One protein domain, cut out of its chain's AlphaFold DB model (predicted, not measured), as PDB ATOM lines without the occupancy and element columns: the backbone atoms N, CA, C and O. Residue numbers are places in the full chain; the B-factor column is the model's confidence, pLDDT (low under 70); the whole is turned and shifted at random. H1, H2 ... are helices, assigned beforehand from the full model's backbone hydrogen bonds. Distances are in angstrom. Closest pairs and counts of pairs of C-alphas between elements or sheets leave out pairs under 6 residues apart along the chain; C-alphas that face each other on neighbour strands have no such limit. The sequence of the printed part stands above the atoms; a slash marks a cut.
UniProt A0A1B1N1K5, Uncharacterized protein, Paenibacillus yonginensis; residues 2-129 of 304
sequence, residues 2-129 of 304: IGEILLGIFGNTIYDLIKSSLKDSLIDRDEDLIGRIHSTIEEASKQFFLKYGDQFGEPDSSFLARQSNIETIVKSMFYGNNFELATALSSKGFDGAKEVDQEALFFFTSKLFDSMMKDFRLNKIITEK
ATOM      1  N   ILE A   2      15.140 -25.577  16.382       36.56
ATOM      2  CA  ILE A   2      15.113 -26.902  15.709       36.56
ATOM      3  C   ILE A   2      13.708 -27.271  15.175       36.56
ATOM      4  O   ILE A   2      13.580 -27.722  14.042       36.56
ATOM      5  N   GLY A   3      12.638 -26.960  15.921       37.09
ATOM      6  CA  GLY A   3      11.256 -27.242  15.496       37.09
ATOM      7  C   GLY A   3      10.727 -26.419  14.309       37.09
ATOM      8  O   GLY A   3       9.766 -26.837  13.679       37.09
ATOM      9  N   GLU A   4      11.342 -25.281  13.968       42.25
ATOM     10  CA  GLU A   4      10.929 -24.453  12.812       42.25
ATOM     11  C   GLU A   4      11.581 -24.912  11.500       42.25
ATOM     12  O   GLU A   4      11.039 -24.677  10.427       42.25
ATOM     13  N   ILE A   5      12.729 -25.595  11.576       42.06
ATOM     14  CA  ILE A   5      13.468 -26.086  10.403       42.06
ATOM     15  C   ILE A   5      12.970 -27.482   9.992       42.06
ATOM     16  O   ILE A   5      12.873 -27.769   8.800       42.06
ATOM     17  N   LEU A   6      12.589 -28.330  10.957       41.47
ATOM     18  CA  LEU A   6      12.095 -29.690  10.694       41.47
ATOM     19  C   LEU A   6      10.693 -29.720  10.055       41.47
ATOM     20  O   LEU A   6      10.440 -30.561   9.196       41.47
ATOM     21  N   LEU A   7       9.810 -28.766  10.383       48.91
ATOM     22  CA  LEU A   7       8.481 -28.653   9.755       48.91
ATOM     23  C   LEU A   7       8.551 -28.218   8.280       48.91
ATOM     24  O   LEU A   7       7.691 -28.604   7.495       48.91
ATOM     25  N   GLY A   8       9.602 -27.503   7.861       46.03
ATOM     26  CA  GLY A   8       9.756 -27.042   6.475       46.03
ATOM     27  C   GLY A   8      10.032 -28.157   5.454       46.03
ATOM     28  O   GLY A   8       9.595 -28.063   4.310       46.03
ATOM     29  N   ILE A   9      10.720 -29.235   5.855       46.97
ATOM     30  CA  ILE A   9      10.970 -30.411   4.993       46.97
ATOM     31  C   ILE A   9       9.735 -31.326   4.965       46.97
ATOM     32  O   ILE A   9       9.412 -31.932   3.941       46.97
ATOM     33  N   PHE A  10       9.001 -31.366   6.077       57.03
ATOM     34  CA  PHE A  10       7.746 -32.096   6.213       57.03
ATOM     35  C   PHE A  10       6.577 -31.440   5.471       57.03
ATOM     36  O   PHE A  10       5.720 -32.139   4.930       57.03
ATOM     37  N   GLY A  11       6.574 -30.108   5.396       60.59
ATOM     38  CA  GLY A  11       5.471 -29.326   4.852       60.59
ATOM     39  C   GLY A  11       5.174 -29.627   3.386       60.59
ATOM     40  O   GLY A  11       4.028 -29.885   3.037       60.59
ATOM     41  N   ASN A  12       6.195 -29.718   2.527       69.62
ATOM     42  CA  ASN A  12       5.976 -30.034   1.108       69.62
ATOM     43  C   ASN A  12       5.391 -31.441   0.915       69.62
ATOM     44  O   ASN A  12       4.462 -31.624   0.133       69.62
ATOM     45  N   THR A  13       5.878 -32.424   1.677       75.81
ATOM     46  CA  THR A  13       5.368 -33.800   1.614       75.81
ATOM     47  C   THR A  13       3.931 -33.876   2.127       75.81
ATOM     48  O   THR A  13       3.088 -34.496   1.488       75.81
ATOM     49  N   ILE A  14       3.613 -33.213   3.246       78.25
ATOM     50  CA  ILE A  14       2.236 -33.143   3.757       78.25
ATOM     51  C   ILE A  14       1.332 -32.412   2.763       78.25
ATOM     52  O   ILE A  14       0.218 -32.866   2.527       78.25
ATOM     53  N   TYR A  15       1.793 -31.322   2.153       82.94
ATOM     54  CA  TYR A  15       1.042 -30.585   1.140       82.94
ATOM     55  C   TYR A  15       0.679 -31.472  -0.055       82.94
ATOM     56  O   TYR A  15      -0.492 -31.563  -0.432       82.94
ATOM     57  N   ASP A  16       1.659 -32.199  -0.595       83.06
ATOM     58  CA  ASP A  16       1.452 -33.148  -1.687       83.06
ATOM     59  C   ASP A  16       0.529 -34.300  -1.273       83.06
ATOM     60  O   ASP A  16      -0.324 -34.728  -2.055       83.06
ATOM     61  N   LEU A  17       0.635 -34.775  -0.029       82.88
ATOM     62  CA  LEU A  17      -0.258 -35.792   0.521       82.88
ATOM     63  C   LEU A  17      -1.688 -35.278   0.699       82.88
ATOM     64  O   LEU A  17      -2.620 -36.011   0.380       82.88
ATOM     65  N   ILE A  18      -1.894 -34.039   1.153       83.38
ATOM     66  CA  ILE A  18      -3.221 -33.411   1.229       83.38
ATOM     67  C   ILE A  18      -3.805 -33.315  -0.179       83.38
ATOM     68  O   ILE A  18      -4.921 -33.773  -0.417       83.38
ATOM     69  N   LYS A  19      -3.024 -32.801  -1.132       85.50
ATOM     70  CA  LYS A  19      -3.433 -32.685  -2.533       85.50
ATOM     71  C   LYS A  19      -3.769 -34.045  -3.143       85.50
ATOM     72  O   LYS A  19      -4.785 -34.179  -3.819       85.50
ATOM     73  N   SER A  20      -2.974 -35.074  -2.853       84.19
ATOM     74  CA  SER A  20      -3.237 -36.452  -3.278       84.19
ATOM     75  C   SER A  20      -4.468 -37.052  -2.594       84.19
ATOM     76  O   SER A  20      -5.233 -37.759  -3.240       84.19
ATOM     77  N   SER A  21      -4.691 -36.765  -1.309       80.25
ATOM     78  CA  SER A  21      -5.869 -37.223  -0.550       80.25
ATOM     79  C   SER A  21      -7.164 -36.615  -1.083       80.25
ATOM     80  O   SER A  21      -8.235 -37.201  -0.936       80.25
ATOM     81  N   LEU A  22      -7.050 -35.432  -1.686       80.06
ATOM     82  CA  LEU A  22      -8.135 -34.691  -2.310       80.06
ATOM     83  C   LEU A  22      -8.206 -34.916  -3.819       80.06
ATOM     84  O   LEU A  22      -9.106 -34.371  -4.453       80.06
ATOM     85  N   LYS A  23      -7.314 -35.722  -4.399       71.25
ATOM     86  CA  LYS A  23      -7.329 -36.060  -5.820       71.25
ATOM     87  C   LYS A  23      -8.651 -36.746  -6.161       71.25
ATOM     88  O   LYS A  23      -9.119 -37.597  -5.410       71.25
ATOM     89  N   ASP A  24      -9.275 -36.322  -7.254       63.31
ATOM     90  CA  ASP A  24     -10.620 -36.737  -7.685       63.31
ATOM     91  C   ASP A  24     -11.774 -36.252  -6.781       63.31
ATOM     92  O   ASP A  24     -12.949 -36.450  -7.105       63.31
ATOM     93  N   SER A  25     -11.472 -35.551  -5.680       60.34
ATOM     94  CA  SER A  25     -12.445 -34.731  -4.962       60.34
ATOM     95  C   SER A  25     -12.532 -33.353  -5.618       60.34
ATOM     96  O   SER A  25     -11.567 -32.844  -6.175       60.34
ATOM     97  N   LEU A  26     -13.677 -32.692  -5.495       53.72
ATOM     98  CA  LEU A  26     -13.919 -31.367  -6.087       53.72
ATOM     99  C   LEU A  26     -13.092 -30.235  -5.447       53.72
ATOM    100  O   LEU A  26     -13.258 -29.074  -5.816       53.72
ATOM    101  N   ILE A  27     -12.255 -30.576  -4.465       61.84
ATOM    102  CA  ILE A  27     -11.353 -29.693  -3.725       61.84
ATOM    103  C   ILE A  27      -9.913 -29.815  -4.266       61.84
ATOM    104  O   ILE A  27      -9.047 -29.033  -3.890       61.84
ATOM    105  N   ASP A  28      -9.653 -30.734  -5.207       62.66
ATOM    106  CA  ASP A  28      -8.339 -30.979  -5.825       62.66
ATOM    107  C   ASP A  28      -7.685 -29.739  -6.472       62.66
ATOM    108  O   ASP A  28      -6.475 -29.732  -6.708       62.66
ATOM    109  N   ARG A  29      -8.474 -28.691  -6.747       65.25
ATOM    110  CA  ARG A  29      -8.057 -27.424  -7.375       65.25
ATOM    111  C   ARG A  29      -8.102 -26.204  -6.452       65.25
ATOM    112  O   ARG A  29      -7.770 -25.106  -6.896       65.25
ATOM    113  N   ASP A  30      -8.526 -26.358  -5.201       81.19
ATOM    114  CA  ASP A  30      -8.657 -25.244  -4.258       81.19
ATOM    115  C   ASP A  30      -7.377 -25.065  -3.436       81.19
ATOM    116  O   ASP A  30      -7.291 -25.465  -2.276       81.19
ATOM    117  N   GLU A  31      -6.352 -24.480  -4.059       85.62
ATOM    118  CA  GLU A  31      -5.032 -24.286  -3.438       85.62
ATOM    119  C   GLU A  31      -5.103 -23.437  -2.146       85.62
ATOM    120  O   GLU A  31      -4.318 -23.659  -1.227       85.62
ATOM    121  N   ASP A  32      -6.076 -22.519  -2.018       88.06
ATOM    122  CA  ASP A  32      -6.310 -21.772  -0.766       88.06
ATOM    123  C   ASP A  32      -6.793 -22.705   0.352       88.06
ATOM    124  O   ASP A  32      -6.239 -22.690   1.452       88.06
ATOM    125  N   LEU A  33      -7.790 -23.555   0.082       86.12
ATOM    126  CA  LEU A  33      -8.289 -24.511   1.069       86.12
ATOM    127  C   LEU A  33      -7.229 -25.560   1.430       86.12
ATOM    128  O   LEU A  33      -7.062 -25.866   2.611       86.12
ATOM    129  N   ILE A  34      -6.475 -26.061   0.448       87.56
ATOM    130  CA  ILE A  34      -5.344 -26.975   0.674       87.56
ATOM    131  C   ILE A  34      -4.305 -26.310   1.588       87.56
ATOM    132  O   ILE A  34      -3.888 -26.915   2.577       87.56
ATOM    133  N   GLY A  35      -3.946 -25.050   1.320       88.81
ATOM    134  CA  GLY A  35      -3.032 -24.273   2.157       88.81
ATOM    135  C   GLY A  35      -3.525 -24.113   3.598       88.81
ATOM    136  O   GLY A  35      -2.760 -24.311   4.540       88.81
ATOM    137  N   ARG A  36      -4.820 -23.839   3.799       91.88
ATOM    138  CA  ARG A  36      -5.423 -23.732   5.143       91.88
ATOM    139  C   ARG A  36      -5.397 -25.052   5.907       91.88
ATOM    140  O   ARG A  36      -5.096 -25.062   7.103       91.88
ATOM    141  N   ILE A  37      -5.699 -26.161   5.230       90.50
ATOM    142  CA  ILE A  37      -5.634 -27.509   5.816       90.50
ATOM    143  C   ILE A  37      -4.201 -27.812   6.240       90.50
ATOM    144  O   ILE A  37      -3.977 -28.223   7.378       90.50
ATOM    145  N   HIS A  38      -3.238 -27.544   5.356       91.00
ATOM    146  CA  HIS A  38      -1.820 -27.708   5.642       91.00
ATOM    147  C   HIS A  38      -1.406 -26.917   6.890       91.00
ATOM    148  O   HIS A  38      -0.929 -27.515   7.851       91.00
ATOM    149  N   SER A  39      -1.675 -25.607   6.936       90.88
ATOM    150  CA  SER A  39      -1.326 -24.760   8.087       90.88
ATOM    151  C   SER A  39      -1.978 -25.217   9.393       90.88
ATOM    152  O   SER A  39      -1.380 -25.109  10.461       90.88
ATOM    153  N   THR A  40      -3.196 -25.753   9.327       92.81
ATOM    154  CA  THR A  40      -3.904 -26.266  10.506       92.81
ATOM    155  C   THR A  40      -3.259 -27.545  11.040       92.81
ATOM    156  O   THR A  40      -3.055 -27.678  12.249       92.81
ATOM    157  N   ILE A  41      -2.913 -28.481  10.151       92.06
ATOM    158  CA  ILE A  41      -2.203 -29.712  10.517       92.06
ATOM    159  C   ILE A  41      -0.820 -29.369  11.075       92.06
ATOM    160  O   ILE A  41      -0.411 -29.939  12.087       92.06
ATOM    161  N   GLU A  42      -0.122 -28.418  10.458       91.38
ATOM    162  CA  GLU A  42       1.197 -27.956  10.886       91.38
ATOM    163  C   GLU A  42       1.158 -27.355  12.298       91.38
ATOM    164  O   GLU A  42       1.930 -27.766  13.166       91.38
ATOM    165  N   GLU A  43       0.208 -26.456  12.573       92.31
ATOM    166  CA  GLU A  43       0.049 -25.853  13.900       92.31
ATOM    167  C   GLU A  43      -0.306 -26.907  14.958       92.31
ATOM    168  O   GLU A  43       0.303 -26.943  16.030       92.31
ATOM    169  N   ALA A  44      -1.225 -27.828  14.660       93.69
ATOM    170  CA  ALA A  44      -1.575 -28.914  15.578       93.69
ATOM    171  C   ALA A  44      -0.379 -29.833  15.878       93.69
ATOM    172  O   ALA A  44      -0.145 -30.205  17.032       93.69
ATOM    173  N   SER A  45       0.411 -30.154  14.850       92.75
ATOM    174  CA  SER A  45       1.631 -30.959  14.970       92.75
ATOM    175  C   SER A  45       2.673 -30.244  15.826       92.75
ATOM    176  O   SER A  45       3.243 -30.837  16.739       92.75
ATOM    177  N   LYS A  46       2.868 -28.938  15.612       92.12
ATOM    178  CA  LYS A  46       3.768 -28.111  16.423       92.12
ATOM    179  C   LYS A  46       3.384 -28.139  17.900       92.12
ATOM    180  O   LYS A  46       4.252 -28.325  18.749       92.12
ATOM    181  N   GLN A  47       2.096 -28.001  18.217       94.44
ATOM    182  CA  GLN A  47       1.608 -28.088  19.598       94.44
ATOM    183  C   GLN A  47       1.819 -29.486  20.200       94.44
ATOM    184  O   GLN A  47       2.147 -29.605  21.381       94.44
ATOM    185  N   PHE A  48       1.668 -30.543  19.398       95.06
ATOM    186  CA  PHE A  48       1.937 -31.918  19.818       95.06
ATOM    187  C   PHE A  48       3.406 -32.127  20.206       95.06
ATOM    188  O   PHE A  48       3.681 -32.525  21.340       95.06
ATOM    189  N   PHE A  49       4.345 -31.787  19.320       93.50
ATOM    190  CA  PHE A  49       5.780 -31.932  19.590       93.50
ATOM    191  C   PHE A  49       6.276 -30.967  20.670       93.50
ATOM    192  O   PHE A  49       7.196 -31.296  21.412       93.50
ATOM    193  N   LEU A  50       5.636 -29.807  20.842       93.69
ATOM    194  CA  LEU A  50       5.928 -28.924  21.970       93.69
ATOM    195  C   LEU A  50       5.601 -29.587  23.319       93.69
ATOM    196  O   LEU A  50       6.327 -29.380  24.288       93.69
ATOM    197  N   LYS A  51       4.516 -30.371  23.389       95.62
ATOM    198  CA  LYS A  51       4.086 -31.047  24.621       95.62
ATOM    199  C   LYS A  51       4.855 -32.342  24.881       95.62
ATOM    200  O   LYS A  51       5.251 -32.584  26.018       95.62
ATOM    201  N   TYR A  52       5.017 -33.179  23.860       93.12
ATOM    202  CA  TYR A  52       5.531 -34.545  24.017       93.12
ATOM    203  C   TYR A  52       6.984 -34.722  23.559       93.12
ATOM    204  O   TYR A  52       7.568 -35.777  23.804       93.12
ATOM    205  N   GLY A  53       7.585 -33.707  22.926       91.06
ATOM    206  CA  GLY A  53       8.903 -33.827  22.304       91.06
ATOM    207  C   GLY A  53       8.948 -34.998  21.324       91.06
ATOM    208  O   GLY A  53       7.941 -35.330  20.699       91.06
ATOM    209  N   ASP A  54      10.089 -35.679  21.272       91.31
ATOM    210  CA  ASP A  54      10.323 -36.814  20.368       91.31
ATOM    211  C   ASP A  54       9.929 -38.169  20.991       91.31
ATOM    212  O   ASP A  54      10.290 -39.235  20.492       91.31
ATOM    213  N   GLN A  55       9.177 -38.163  22.104       92.88
ATOM    214  CA  GLN A  55       8.770 -39.381  22.823       92.88
ATOM    215  C   GLN A  55       8.078 -40.407  21.909       92.88
ATOM    216  O   GLN A  55       8.184 -41.614  22.139       92.88
ATOM    217  N   PHE A  56       7.351 -39.927  20.901       92.88
ATOM    218  CA  PHE A  56       6.582 -40.738  19.959       92.88
ATOM    219  C   PHE A  56       7.176 -40.714  18.543       92.88
ATOM    220  O   PHE A  56       6.450 -40.852  17.555       92.88
ATOM    221  N   GLY A  57       8.495 -40.537  18.459       89.94
ATOM    222  CA  GLY A  57       9.229 -40.332  17.216       89.94
ATOM    223  C   GLY A  57       9.432 -38.852  16.908       89.94
ATOM    224  O   GLY A  57       8.719 -37.988  17.421       89.94
ATOM    225  N   GLU A  58      10.410 -38.584  16.054       89.81
ATOM    226  CA  GLU A  58      10.646 -37.267  15.461       89.81
ATOM    227  C   GLU A  58       9.574 -36.982  14.392       89.81
ATOM    228  O   GLU A  58       8.846 -37.897  13.996       89.81
ATOM    229  N   PRO A  59       9.426 -35.744  13.885       87.25
ATOM    230  CA  PRO A  59       8.411 -35.427  12.879       87.25
ATOM    231  C   PRO A  59       8.350 -36.410  11.699       87.25
ATOM    232  O   PRO A  59       7.251 -36.794  11.300       87.25
ATOM    233  N   ASP A  60       9.502 -36.893  11.227       85.75
ATOM    234  CA  ASP A  60       9.654 -37.826  10.104       85.75
ATOM    235  C   ASP A  60       9.493 -39.311  10.421       85.75
ATOM    236  O   ASP A  60       9.239 -40.111   9.519       85.75
ATOM    237  N   SER A  61       9.535 -39.667  11.697       88.38
ATOM    238  CA  SER A  61       9.376 -41.036  12.185       88.38
ATOM    239  C   SER A  61       8.133 -41.212  13.062       88.38
ATOM    240  O   SER A  61       7.803 -42.325  13.465       88.38
ATOM    241  N   SER A  62       7.390 -40.143  13.342       91.38
ATOM    242  CA  SER A  62       6.184 -40.177  14.169       91.38
ATOM    243  C   SER A  62       4.980 -40.792  13.450       91.38
ATOM    244  O   SER A  62       4.981 -41.057  12.245       91.38
ATOM    245  N   PHE A  63       3.879 -40.965  14.183       92.44
ATOM    246  CA  PHE A  63       2.603 -41.356  13.582       92.44
ATOM    247  C   PHE A  63       2.095 -40.350  12.528       92.44
ATOM    248  O   PHE A  63       1.361 -40.747  11.624       92.44
ATOM    249  N   LEU A  64       2.484 -39.072  12.605       90.75
ATOM    250  CA  LEU A  64       2.075 -38.035  11.648       90.75
ATOM    251  C   LEU A  64       2.817 -38.143  10.312       90.75
ATOM    252  O   LEU A  64       2.297 -37.697   9.295       90.75
ATOM    253  N   ALA A  65       3.973 -38.810  10.285       87.75
ATOM    254  CA  ALA A  65       4.695 -39.123   9.053       87.75
ATOM    255  C   ALA A  65       3.958 -40.129   8.161       87.75
ATOM    256  O   ALA A  65       4.265 -40.282   6.978       87.75
ATOM    257  N   ARG A  66       2.979 -40.856   8.713       88.50
ATOM    258  CA  ARG A  66       2.233 -41.856   7.958       88.50
ATOM    259  C   ARG A  66       1.242 -41.194   7.016       88.50
ATOM    260  O   ARG A  66       0.256 -40.605   7.457       88.50
ATOM    261  N   GLN A  67       1.413 -41.456   5.724       87.50
ATOM    262  CA  GLN A  67       0.446 -41.086   4.691       87.50
ATOM    263  C   GLN A  67      -0.994 -41.480   5.060       87.50
ATOM    264  O   GLN A  67      -1.897 -40.658   4.949       87.50
ATOM    265  N   SER A  68      -1.212 -42.695   5.574       89.25
ATOM    266  CA  SER A  68      -2.551 -43.156   5.966       89.25
ATOM    267  C   SER A  68      -3.196 -42.286   7.050       89.25
ATOM    268  O   SER A  68      -4.412 -42.101   7.056       89.25
ATOM    269  N   ASN A  69      -2.395 -41.744   7.971       91.12
ATOM    270  CA  ASN A  69      -2.883 -40.860   9.024       91.12
ATOM    271  C   ASN A  69      -3.201 -39.473   8.461       91.12
ATOM    272  O   ASN A  69      -4.265 -38.946   8.768       91.12
ATOM    273  N   ILE A  70      -2.357 -38.925   7.578       89.56
ATOM    274  CA  ILE A  70      -2.646 -37.661   6.879       89.56
ATOM    275  C   ILE A  70      -3.931 -37.773   6.050       89.56
ATOM    276  O   ILE A  70      -4.815 -36.929   6.174       89.56
ATOM    277  N   GLU A  71      -4.102 -38.851   5.284       87.56
ATOM    278  CA  GLU A  71      -5.336 -39.114   4.535       87.56
ATOM    279  C   GLU A  71      -6.564 -39.182   5.449       87.56
ATOM    280  O   GLU A  71      -7.614 -38.630   5.124       87.56
ATOM    281  N   THR A  72      -6.440 -39.850   6.599       90.12
ATOM    282  CA  THR A  72      -7.519 -39.981   7.591       90.12
ATOM    283  C   THR A  72      -7.880 -38.625   8.195       90.12
ATOM    284  O   THR A  72      -9.062 -38.295   8.291       90.12
ATOM    285  N   ILE A  73      -6.876 -37.809   8.531       90.81
ATOM    286  CA  ILE A  73      -7.049 -36.436   9.015       90.81
ATOM    287  C   ILE A  73      -7.807 -35.613   7.974       90.81
ATOM    288  O   ILE A  73      -8.865 -35.075   8.290       90.81
ATOM    289  N   VAL A  74      -7.329 -35.574   6.729       87.75
ATOM    290  CA  VAL A  74      -7.960 -34.795   5.653       87.75
ATOM    291  C   VAL A  74      -9.397 -35.262   5.423       87.75
ATOM    292  O   VAL A  74     -10.317 -34.451   5.447       87.75
ATOM    293  N   LYS A  75      -9.626 -36.575   5.295       84.94
ATOM    294  CA  LYS A  75     -10.968 -37.155   5.120       84.94
ATOM    295  C   LYS A  75     -11.913 -36.816   6.273       84.94
ATOM    296  O   LYS A  75     -13.104 -36.621   6.033       84.94
ATOM    297  N   SER A  76     -11.407 -36.724   7.502       86.12
ATOM    298  CA  SER A  76     -12.221 -36.380   8.672       86.12
ATOM    299  C   SER A  76     -12.743 -34.939   8.647       86.12
ATOM    300  O   SER A  76     -13.780 -34.665   9.251       86.12
ATOM    301  N   MET A  77     -12.087 -34.034   7.911       84.50
ATOM    302  CA  MET A  77     -12.504 -32.632   7.795       84.50
ATOM    303  C   MET A  77     -13.739 -32.447   6.905       84.50
ATOM    304  O   MET A  77     -14.409 -31.425   7.008       84.50
ATOM    305  N   PHE A  78     -14.066 -33.427   6.057       77.75
ATOM    306  CA  PHE A  78     -15.135 -33.325   5.062       77.75
ATOM    307  C   PHE A  78     -16.329 -34.241   5.366       77.75
ATOM    308  O   PHE A  78     -16.270 -35.154   6.197       77.75
ATOM    309  N   TYR A  79     -17.448 -33.965   4.695       64.44
ATOM    310  CA  TYR A  79     -18.717 -34.672   4.868       64.44
ATOM    311  C   TYR A  79     -18.606 -36.170   4.531       64.44
ATOM    312  O   TYR A  79     -17.822 -36.577   3.676       64.44
ATOM    313  N   GLY A  80     -19.424 -36.999   5.189       60.78
ATOM    314  CA  GLY A  80     -19.517 -38.446   4.930       60.78
ATOM    315  C   GLY A  80     -18.644 -39.329   5.827       60.78
ATOM    316  O   GLY A  80     -18.878 -40.533   5.890       60.78
ATOM    317  N   ASN A  81     -17.707 -38.743   6.578       62.88
ATOM    318  CA  ASN A  81     -16.862 -39.457   7.533       62.88
ATOM    319  C   ASN A  81     -17.250 -39.115   8.978       62.88
ATOM    320  O   ASN A  81     -16.914 -38.043   9.489       62.88
ATOM    321  N   ASN A  82     -17.942 -40.053   9.633       62.53
ATOM    322  CA  ASN A  82     -18.458 -39.924  11.003       62.53
ATOM    323  C   ASN A  82     -17.672 -40.795  11.997       62.53
ATOM    324  O   ASN A  82     -18.260 -41.449  12.854       62.53
ATOM    325  N   PHE A  83     -16.349 -40.861  11.849       65.81
ATOM    326  CA  PHE A  83     -15.498 -41.541  12.819       65.81
ATOM    327  C   PHE A  83     -14.845 -40.532  13.759       65.81
ATOM    328  O   PHE A  83     -14.500 -39.414  13.368       65.81
ATOM    329  N   GLU A  84     -14.659 -40.948  15.005       80.25
ATOM    330  CA  GLU A  84     -13.860 -40.212  15.970       80.25
ATOM    331  C   GLU A  84     -12.395 -40.265  15.524       80.25
ATOM    332  O   GLU A  84     -11.778 -41.328  15.484       80.25
ATOM    333  N   LEU A  85     -11.833 -39.117  15.136       85.12
ATOM    334  CA  LEU A  85     -10.501 -39.067  14.530       85.12
ATOM    335  C   LEU A  85      -9.434 -39.715  15.429       85.12
ATOM    336  O   LEU A  85      -8.571 -40.428  14.929       85.12
ATOM    337  N   ALA A  86      -9.532 -39.536  16.749       79.38
ATOM    338  CA  ALA A  86      -8.575 -40.091  17.705       79.38
ATOM    339  C   ALA A  86      -8.528 -41.629  17.685       79.38
ATOM    340  O   ALA A  86      -7.477 -42.206  17.945       79.38
ATOM    341  N   THR A  87      -9.634 -42.297  17.344       86.44
ATOM    342  CA  THR A  87      -9.707 -43.766  17.281       86.44
ATOM    343  C   THR A  87      -9.392 -44.318  15.891       86.44
ATOM    344  O   THR A  87      -9.009 -45.479  15.767       86.44
ATOM    345  N   ALA A  88      -9.512 -43.492  14.850       87.75
ATOM    346  CA  ALA A  88      -9.214 -43.876  13.472       87.75
ATOM    347  C   ALA A  88      -7.726 -43.753  13.101       87.75
ATOM    348  O   ALA A  88      -7.285 -44.352  12.120       87.75
ATOM    349  N   LEU A  89      -6.948 -42.979  13.861       91.31
ATOM    350  CA  LEU A  89      -5.517 -42.810  13.616       91.31
ATOM    351  C   LEU A  89      -4.717 -44.030  14.080       91.31
ATOM    352  O   LEU A  89      -4.895 -44.547  15.180       91.31
ATOM    353  N   SER A  90      -3.764 -44.454  13.252       92.38
ATOM    354  CA  SER A  90      -2.769 -45.447  13.652       92.38
ATOM    355  C   SER A  90      -1.816 -44.828  14.672       92.38
ATOM    356  O   SER A  90      -1.125 -43.867  14.342       92.38
ATOM    357  N   SER A  91      -1.691 -45.442  15.850       92.88
ATOM    358  CA  SER A  91      -0.733 -45.057  16.903       92.88
ATOM    359  C   SER A  91       0.738 -45.283  16.527       92.88
ATOM    360  O   SER A  91       1.634 -44.784  17.202       92.88
ATOM    361  N   LYS A  92       1.012 -46.063  15.475       92.38
ATOM    362  CA  LYS A  92       2.370 -46.478  15.090       92.38
ATOM    363  C   LYS A  92       3.133 -45.385  14.344       92.38
ATOM    364  O   LYS A  92       2.613 -44.846  13.370       92.38
ATOM    365  N   GLY A  93       4.389 -45.162  14.727       87.44
ATOM    366  CA  GLY A  93       5.387 -44.443  13.926       87.44
ATOM    367  C   GLY A  93       6.208 -45.371  13.015       87.44
ATOM    368  O   GLY A  93       5.810 -46.510  12.739       87.44
ATOM    369  N   PHE A  94       7.342 -44.868  12.539       89.00
ATOM    370  CA  PHE A  94       8.410 -45.584  11.836       89.00
ATOM    371  C   PHE A  94       9.626 -45.791  12.755       89.00
ATOM    372  O   PHE A  94       9.632 -45.333  13.893       89.00
ATOM    373  N   ASP A  95      10.624 -46.546  12.289       83.12
ATOM    374  CA  ASP A  95      11.944 -46.700  12.927       83.12
ATOM    375  C   ASP A  95      11.942 -47.111  14.410       83.12
ATOM    376  O   ASP A  95      12.841 -46.786  15.180       83.12
ATOM    377  N   GLY A  96      10.925 -47.872  14.822       78.69
ATOM    378  CA  GLY A  96      10.787 -48.324  16.207       78.69
ATOM    379  C   GLY A  96      10.331 -47.231  17.176       78.69
ATOM    380  O   GLY A  96      10.404 -47.443  18.388       78.69
ATOM    381  N   ALA A  97       9.838 -46.095  16.665       88.25
ATOM    382  CA  ALA A  97       9.185 -45.069  17.464       88.25
ATOM    383  C   ALA A  97       8.091 -45.685  18.345       88.25
ATOM    384  O   ALA A  97       7.328 -46.564  17.922       88.25
ATOM    385  N   LYS A  98       8.023 -45.213  19.592       90.38
ATOM    386  CA  LYS A  98       7.035 -45.680  20.560       90.38
ATOM    387  C   LYS A  98       5.629 -45.387  20.040       90.38
ATOM    388  O   LYS A  98       5.362 -44.289  19.558       90.38
ATOM    389  N   GLU A  99       4.728 -46.358  20.179       93.94
ATOM    390  CA  GLU A  99       3.323 -46.150  19.834       93.94
ATOM    391  C   GLU A  99       2.715 -45.026  20.682       93.94
ATOM    392  O   GLU A  99       2.937 -44.940  21.895       93.94
ATOM    393  N   VAL A 100       1.951 -44.163  20.017       92.88
ATOM    394  CA  VAL A 100       1.229 -43.054  20.638       92.88
ATOM    395  C   VAL A 100       0.078 -43.612  21.464       92.88
ATOM    396  O   VAL A 100      -0.721 -44.410  20.971       92.88
ATOM    397  N   ASP A 101      -0.020 -43.199  22.723       93.06
ATOM    398  CA  ASP A 101      -1.155 -43.562  23.566       93.06
ATOM    399  C   ASP A 101      -2.421 -42.767  23.199       93.06
ATOM    400  O   ASP A 101      -2.388 -41.769  22.474       93.06
ATOM    401  N   GLN A 102      -3.577 -43.222  23.692       92.12
ATOM    402  CA  GLN A 102      -4.848 -42.559  23.393       92.12
ATOM    403  C   GLN A 102      -4.883 -41.109  23.881       92.12
ATOM    404  O   GLN A 102      -5.454 -40.267  23.197       92.12
ATOM    405  N   GLU A 103      -4.270 -40.794  25.023       93.69
ATOM    406  CA  GLU A 103      -4.266 -39.429  25.558       93.69
ATOM    407  C   GLU A 103      -3.543 -38.465  24.609       93.69
ATOM    408  O   GLU A 103      -4.040 -37.375  24.316       93.69
ATOM    409  N   ALA A 104      -2.395 -38.882  24.079       94.06
ATOM    410  CA  ALA A 104      -1.625 -38.117  23.114       94.06
ATOM    411  C   ALA A 104      -2.363 -37.980  21.765       94.06
ATOM    412  O   ALA A 104      -2.368 -36.889  21.188       94.06
ATOM    413  N   LEU A 105      -3.062 -39.026  21.299       94.31
ATOM    414  CA  LEU A 105      -3.933 -38.933  20.116       94.31
ATOM    415  C   LEU A 105      -5.082 -37.939  20.336       94.31
ATOM    416  O   LEU A 105      -5.293 -37.050  19.507       94.31
ATOM    417  N   PHE A 106      -5.778 -38.019  21.472       93.50
ATOM    418  CA  PHE A 106      -6.828 -37.065  21.836       93.50
ATOM    419  C   PHE A 106      -6.297 -35.635  21.876       93.50
ATOM    420  O   PHE A 106      -6.904 -34.737  21.291       93.50
ATOM    421  N   PHE A 107      -5.132 -35.425  22.491       95.75
ATOM    422  CA  PHE A 107      -4.491 -34.118  22.531       95.75
ATOM    423  C   PHE A 107      -4.236 -33.562  21.125       95.75
ATOM    424  O   PHE A 107      -4.618 -32.423  20.850       95.75
ATOM    425  N   PHE A 108      -3.651 -34.357  20.220       95.50
ATOM    426  CA  PHE A 108      -3.430 -33.936  18.835       95.50
ATOM    427  C   PHE A 108      -4.746 -33.552  18.147       95.50
ATOM    428  O   PHE A 108      -4.858 -32.457  17.596       95.50
ATOM    429  N   THR A 109      -5.766 -34.414  18.222       94.25
ATOM    430  CA  THR A 109      -7.057 -34.151  17.564       94.25
ATOM    431  C   THR A 109      -7.771 -32.921  18.120       94.25
ATOM    432  O   THR A 109      -8.352 -32.157  17.352       94.25
ATOM    433  N   SER A 110      -7.658 -32.663  19.426       94.19
ATOM    434  CA  SER A 110      -8.170 -31.440  20.045       94.19
ATOM    435  C   SER A 110      -7.444 -30.203  19.516       94.19
ATOM    436  O   SER A 110      -8.098 -29.218  19.186       94.19
ATOM    437  N   LYS A 111      -6.113 -30.245  19.362       96.19
ATOM    438  CA  LYS A 111      -5.346 -29.117  18.800       96.19
ATOM    439  C   LYS A 111      -5.567 -28.895  17.319       96.19
ATOM    440  O   LYS A 111      -5.565 -27.743  16.879       96.19
ATOM    441  N   LEU A 112      -5.835 -29.959  16.576       94.12
ATOM    442  CA  LEU A 112      -6.300 -29.855  15.204       94.12
ATOM    443  C   LEU A 112      -7.647 -29.131  15.146       94.12
ATOM    444  O   LEU A 112      -7.761 -28.126  14.453       94.12
ATOM    445  N   PHE A 113      -8.629 -29.571  15.936       91.75
ATOM    446  CA  PHE A 113      -9.953 -28.953  15.976       91.75
ATOM    447  C   PHE A 113      -9.902 -27.481  16.416       91.75
ATOM    448  O   PHE A 113     -10.446 -26.619  15.728       91.75
ATOM    449  N   ASP A 114      -9.178 -27.169  17.497       92.88
ATOM    450  CA  ASP A 114      -8.967 -25.794  17.978       92.88
ATOM    451  C   ASP A 114      -8.407 -24.887  16.869       92.88
ATOM    452  O   ASP A 114      -8.784 -23.719  16.756       92.88
ATOM    453  N   SER A 115      -7.481 -25.411  16.063       92.81
ATOM    454  CA  SER A 115      -6.851 -24.671  14.967       92.81
ATOM    455  C   SER A 115      -7.813 -24.477  13.795       92.81
ATOM    456  O   SER A 115      -7.899 -23.372  13.260       92.81
ATOM    457  N   MET A 116      -8.612 -25.493  13.458       90.31
ATOM    458  CA  MET A 116      -9.629 -25.388  12.407       90.31
ATOM    459  C   MET A 116     -10.723 -24.378  12.768       90.31
ATOM    460  O   MET A 116     -11.150 -23.614  11.909       90.31
ATOM    461  N   MET A 117     -11.145 -24.322  14.034       89.38
ATOM    462  CA  MET A 117     -12.175 -23.382  14.496       89.38
ATOM    463  C   MET A 117     -11.731 -21.911  14.433       89.38
ATOM    464  O   MET A 117     -12.575 -21.014  14.361       89.38
ATOM    465  N   LYS A 118     -10.418 -21.645  14.444       92.00
ATOM    466  CA  LYS A 118      -9.858 -20.292  14.274       92.00
ATOM    467  C   LYS A 118      -9.842 -19.842  12.815       92.00
ATOM    468  O   LYS A 118      -9.912 -18.640  12.561       92.00
ATOM    469  N   ASP A 119      -9.749 -20.771  11.867       92.56
ATOM    470  CA  ASP A 119      -9.848 -20.458  10.444       92.56
ATOM    471  C   ASP A 119     -11.323 -20.346  10.039       92.56
ATOM    472  O   ASP A 119     -12.089 -21.296  10.154       92.56
ATOM    473  N   PHE A 120     -11.738 -19.179   9.543       86.69
ATOM    474  CA  PHE A 120     -13.141 -18.919   9.207       86.69
ATOM    475  C   PHE A 120     -13.728 -19.929   8.203       86.69
ATOM    476  O   PHE A 120     -14.892 -20.315   8.321       86.69
ATOM    477  N   ARG A 121     -12.936 -20.367   7.217       86.19
ATOM    478  CA  ARG A 121     -13.398 -21.247   6.141       86.19
ATOM    479  C   ARG A 121     -13.511 -22.692   6.623       86.19
ATOM    480  O   ARG A 121     -14.519 -23.338   6.349       86.19
ATOM    481  N   LEU A 122     -12.523 -23.177   7.374       86.81
ATOM    482  CA  LEU A 122     -12.554 -24.514   7.976       86.81
ATOM    483  C   LEU A 122     -13.599 -24.617   9.091       86.81
ATOM    484  O   LEU A 122     -14.315 -25.613   9.160       86.81
ATOM    485  N   ASN A 123     -13.752 -23.571   9.907       85.25
ATOM    486  CA  ASN A 123     -14.811 -23.469  10.909       85.25
ATOM    487  C   ASN A 123     -16.198 -23.604  10.265       85.25
ATOM    488  O   ASN A 123     -17.034 -24.371  10.742       85.25
ATOM    489  N   LYS A 124     -16.428 -22.915   9.141       82.00
ATOM    490  CA  LYS A 124     -17.678 -23.044   8.388       82.00
ATOM    491  C   LYS A 124     -17.935 -24.497   7.962       82.00
ATOM    492  O   LYS A 124     -19.012 -25.012   8.246       82.00
ATOM    493  N   ILE A 125     -16.938 -25.172   7.379       82.88
ATOM    494  CA  ILE A 125     -17.045 -26.583   6.955       82.88
ATOM    495  C   ILE A 125     -17.377 -27.499   8.144       82.88
ATOM    496  O   ILE A 125     -18.281 -28.328   8.053       82.88
ATOM    497  N   ILE A 126     -16.681 -27.340   9.275       82.44
ATOM    498  CA  ILE A 126     -16.936 -28.125  10.495       82.44
ATOM    499  C   ILE A 126     -18.345 -27.873  11.027       82.44
ATOM    500  O   ILE A 126     -19.051 -28.815  11.378       82.44
ATOM    501  N   THR A 127     -18.751 -26.609  11.116       78.75
ATOM    502  CA  THR A 127     -20.050 -26.230  11.676       78.75
ATOM    503  C   THR A 127     -21.184 -26.804  10.832       78.75
ATOM    504  O   THR A 127     -22.123 -27.386  11.371       78.75
ATOM    505  N   GLU A 128     -21.066 -26.721   9.507       73.56
ATOM    506  CA  GLU A 128     -22.013 -27.343   8.580       73.56
ATOM    507  C   GLU A 128     -22.020 -28.870   8.712       73.56
ATOM    508  O   GLU A 128     -23.090 -29.477   8.767       73.56
ATOM    509  N   LYS A 129     -20.845 -29.507   8.827       80.50
ATOM    510  CA  LYS A 129     -20.737 -30.955   9.061       80.50
ATOM    511  C   LYS A 129     -21.471 -31.372  10.339       80.50
ATOM    512  O   LYS A 129     -22.245 -32.330  10.302       80.50
TER     513      LYS A 129
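This is residues 2 to 129 of the 304 residues of an uncharacterized protein of Paenibacillus yonginensis (UniProt A0A1B1N1K5). Three long helices, H1, H2 and H5, make a curved wall with H2 in the middle, each crossing the next at a steep tilt. The shorter H3 and the very short H4 cover its inner side, bridging from the last part of H1 to the first part of H5, while H6 makes a corner with H5 at one end of the body. The printed part has 128 residues with six named helices, H1 to H6 in order along the chain, and no named strand; its class is all helix. It is compact, with a radius of gyration of the C-alphas of 13.8 A, and rounded, spanning 37 by 27 by 25 A.

H1, residues 2 to 21, has a kink of 39 degrees near residue 10. It forms a helical hairpin with H2, residues 31 to 52: they touch, closest at the C-alphas of Tyr 15 and His 38, 6.1 A apart, and run opposite ways at a steep tilt of 43 degrees. With residues 14 to 21 alone H1 touches H3, residues 67 to 76, closest at the C-alphas of Ser 21 and Glu 71, 5.5 A. H2 and H3 are close but not clearly touching. H4, residues 85 to 88, touches H3, closest at the C-alphas of Ser 76 and Leu 85, 6.7 A. H5, residues 102 to 118, touches H4 with residues 102 to 109 alone, closest at the C-alphas of Ala 86 and Leu 105, 5.4 A. H2 and H5 touch, closest at the C-alphas of Ala 44 and Leu 112, 4.8 A, and run opposite ways at a steep tilt of 41 degrees. H5 and H6, residues 120 to 129, touch only at the corner, closest at the C-alphas of Met 117 and Asn 123, 4.5 A. H1 and H5 are apart. Every O i to N i+4 pair is within hydrogen-bond range in H2, H3 and H6, against 10 of 16 in H1 and 12 of 13 in H5; H4 is too short for such a pair.

H1 begins at C-alpha 2, (15.113, -26.902, 15.709), and is 28.5 A long. H2 is 31.2 A, H3 14.1 A, H4 5.1 A and H5 24.6 A long. H6, 14.2 A, ends at C-alpha 129, (-20.737, -30.955, 9.061).

The C-alphas farthest apart, of Gly 96 and Glu 128, are 39.7 A apart. The printed part has no cut. The links H2 to H3 and H4 to H5 are long. Mean pLDDT of the printed part is 82.7; residues 2 to 12, 24 to 29 and 79 to 83 are under 70.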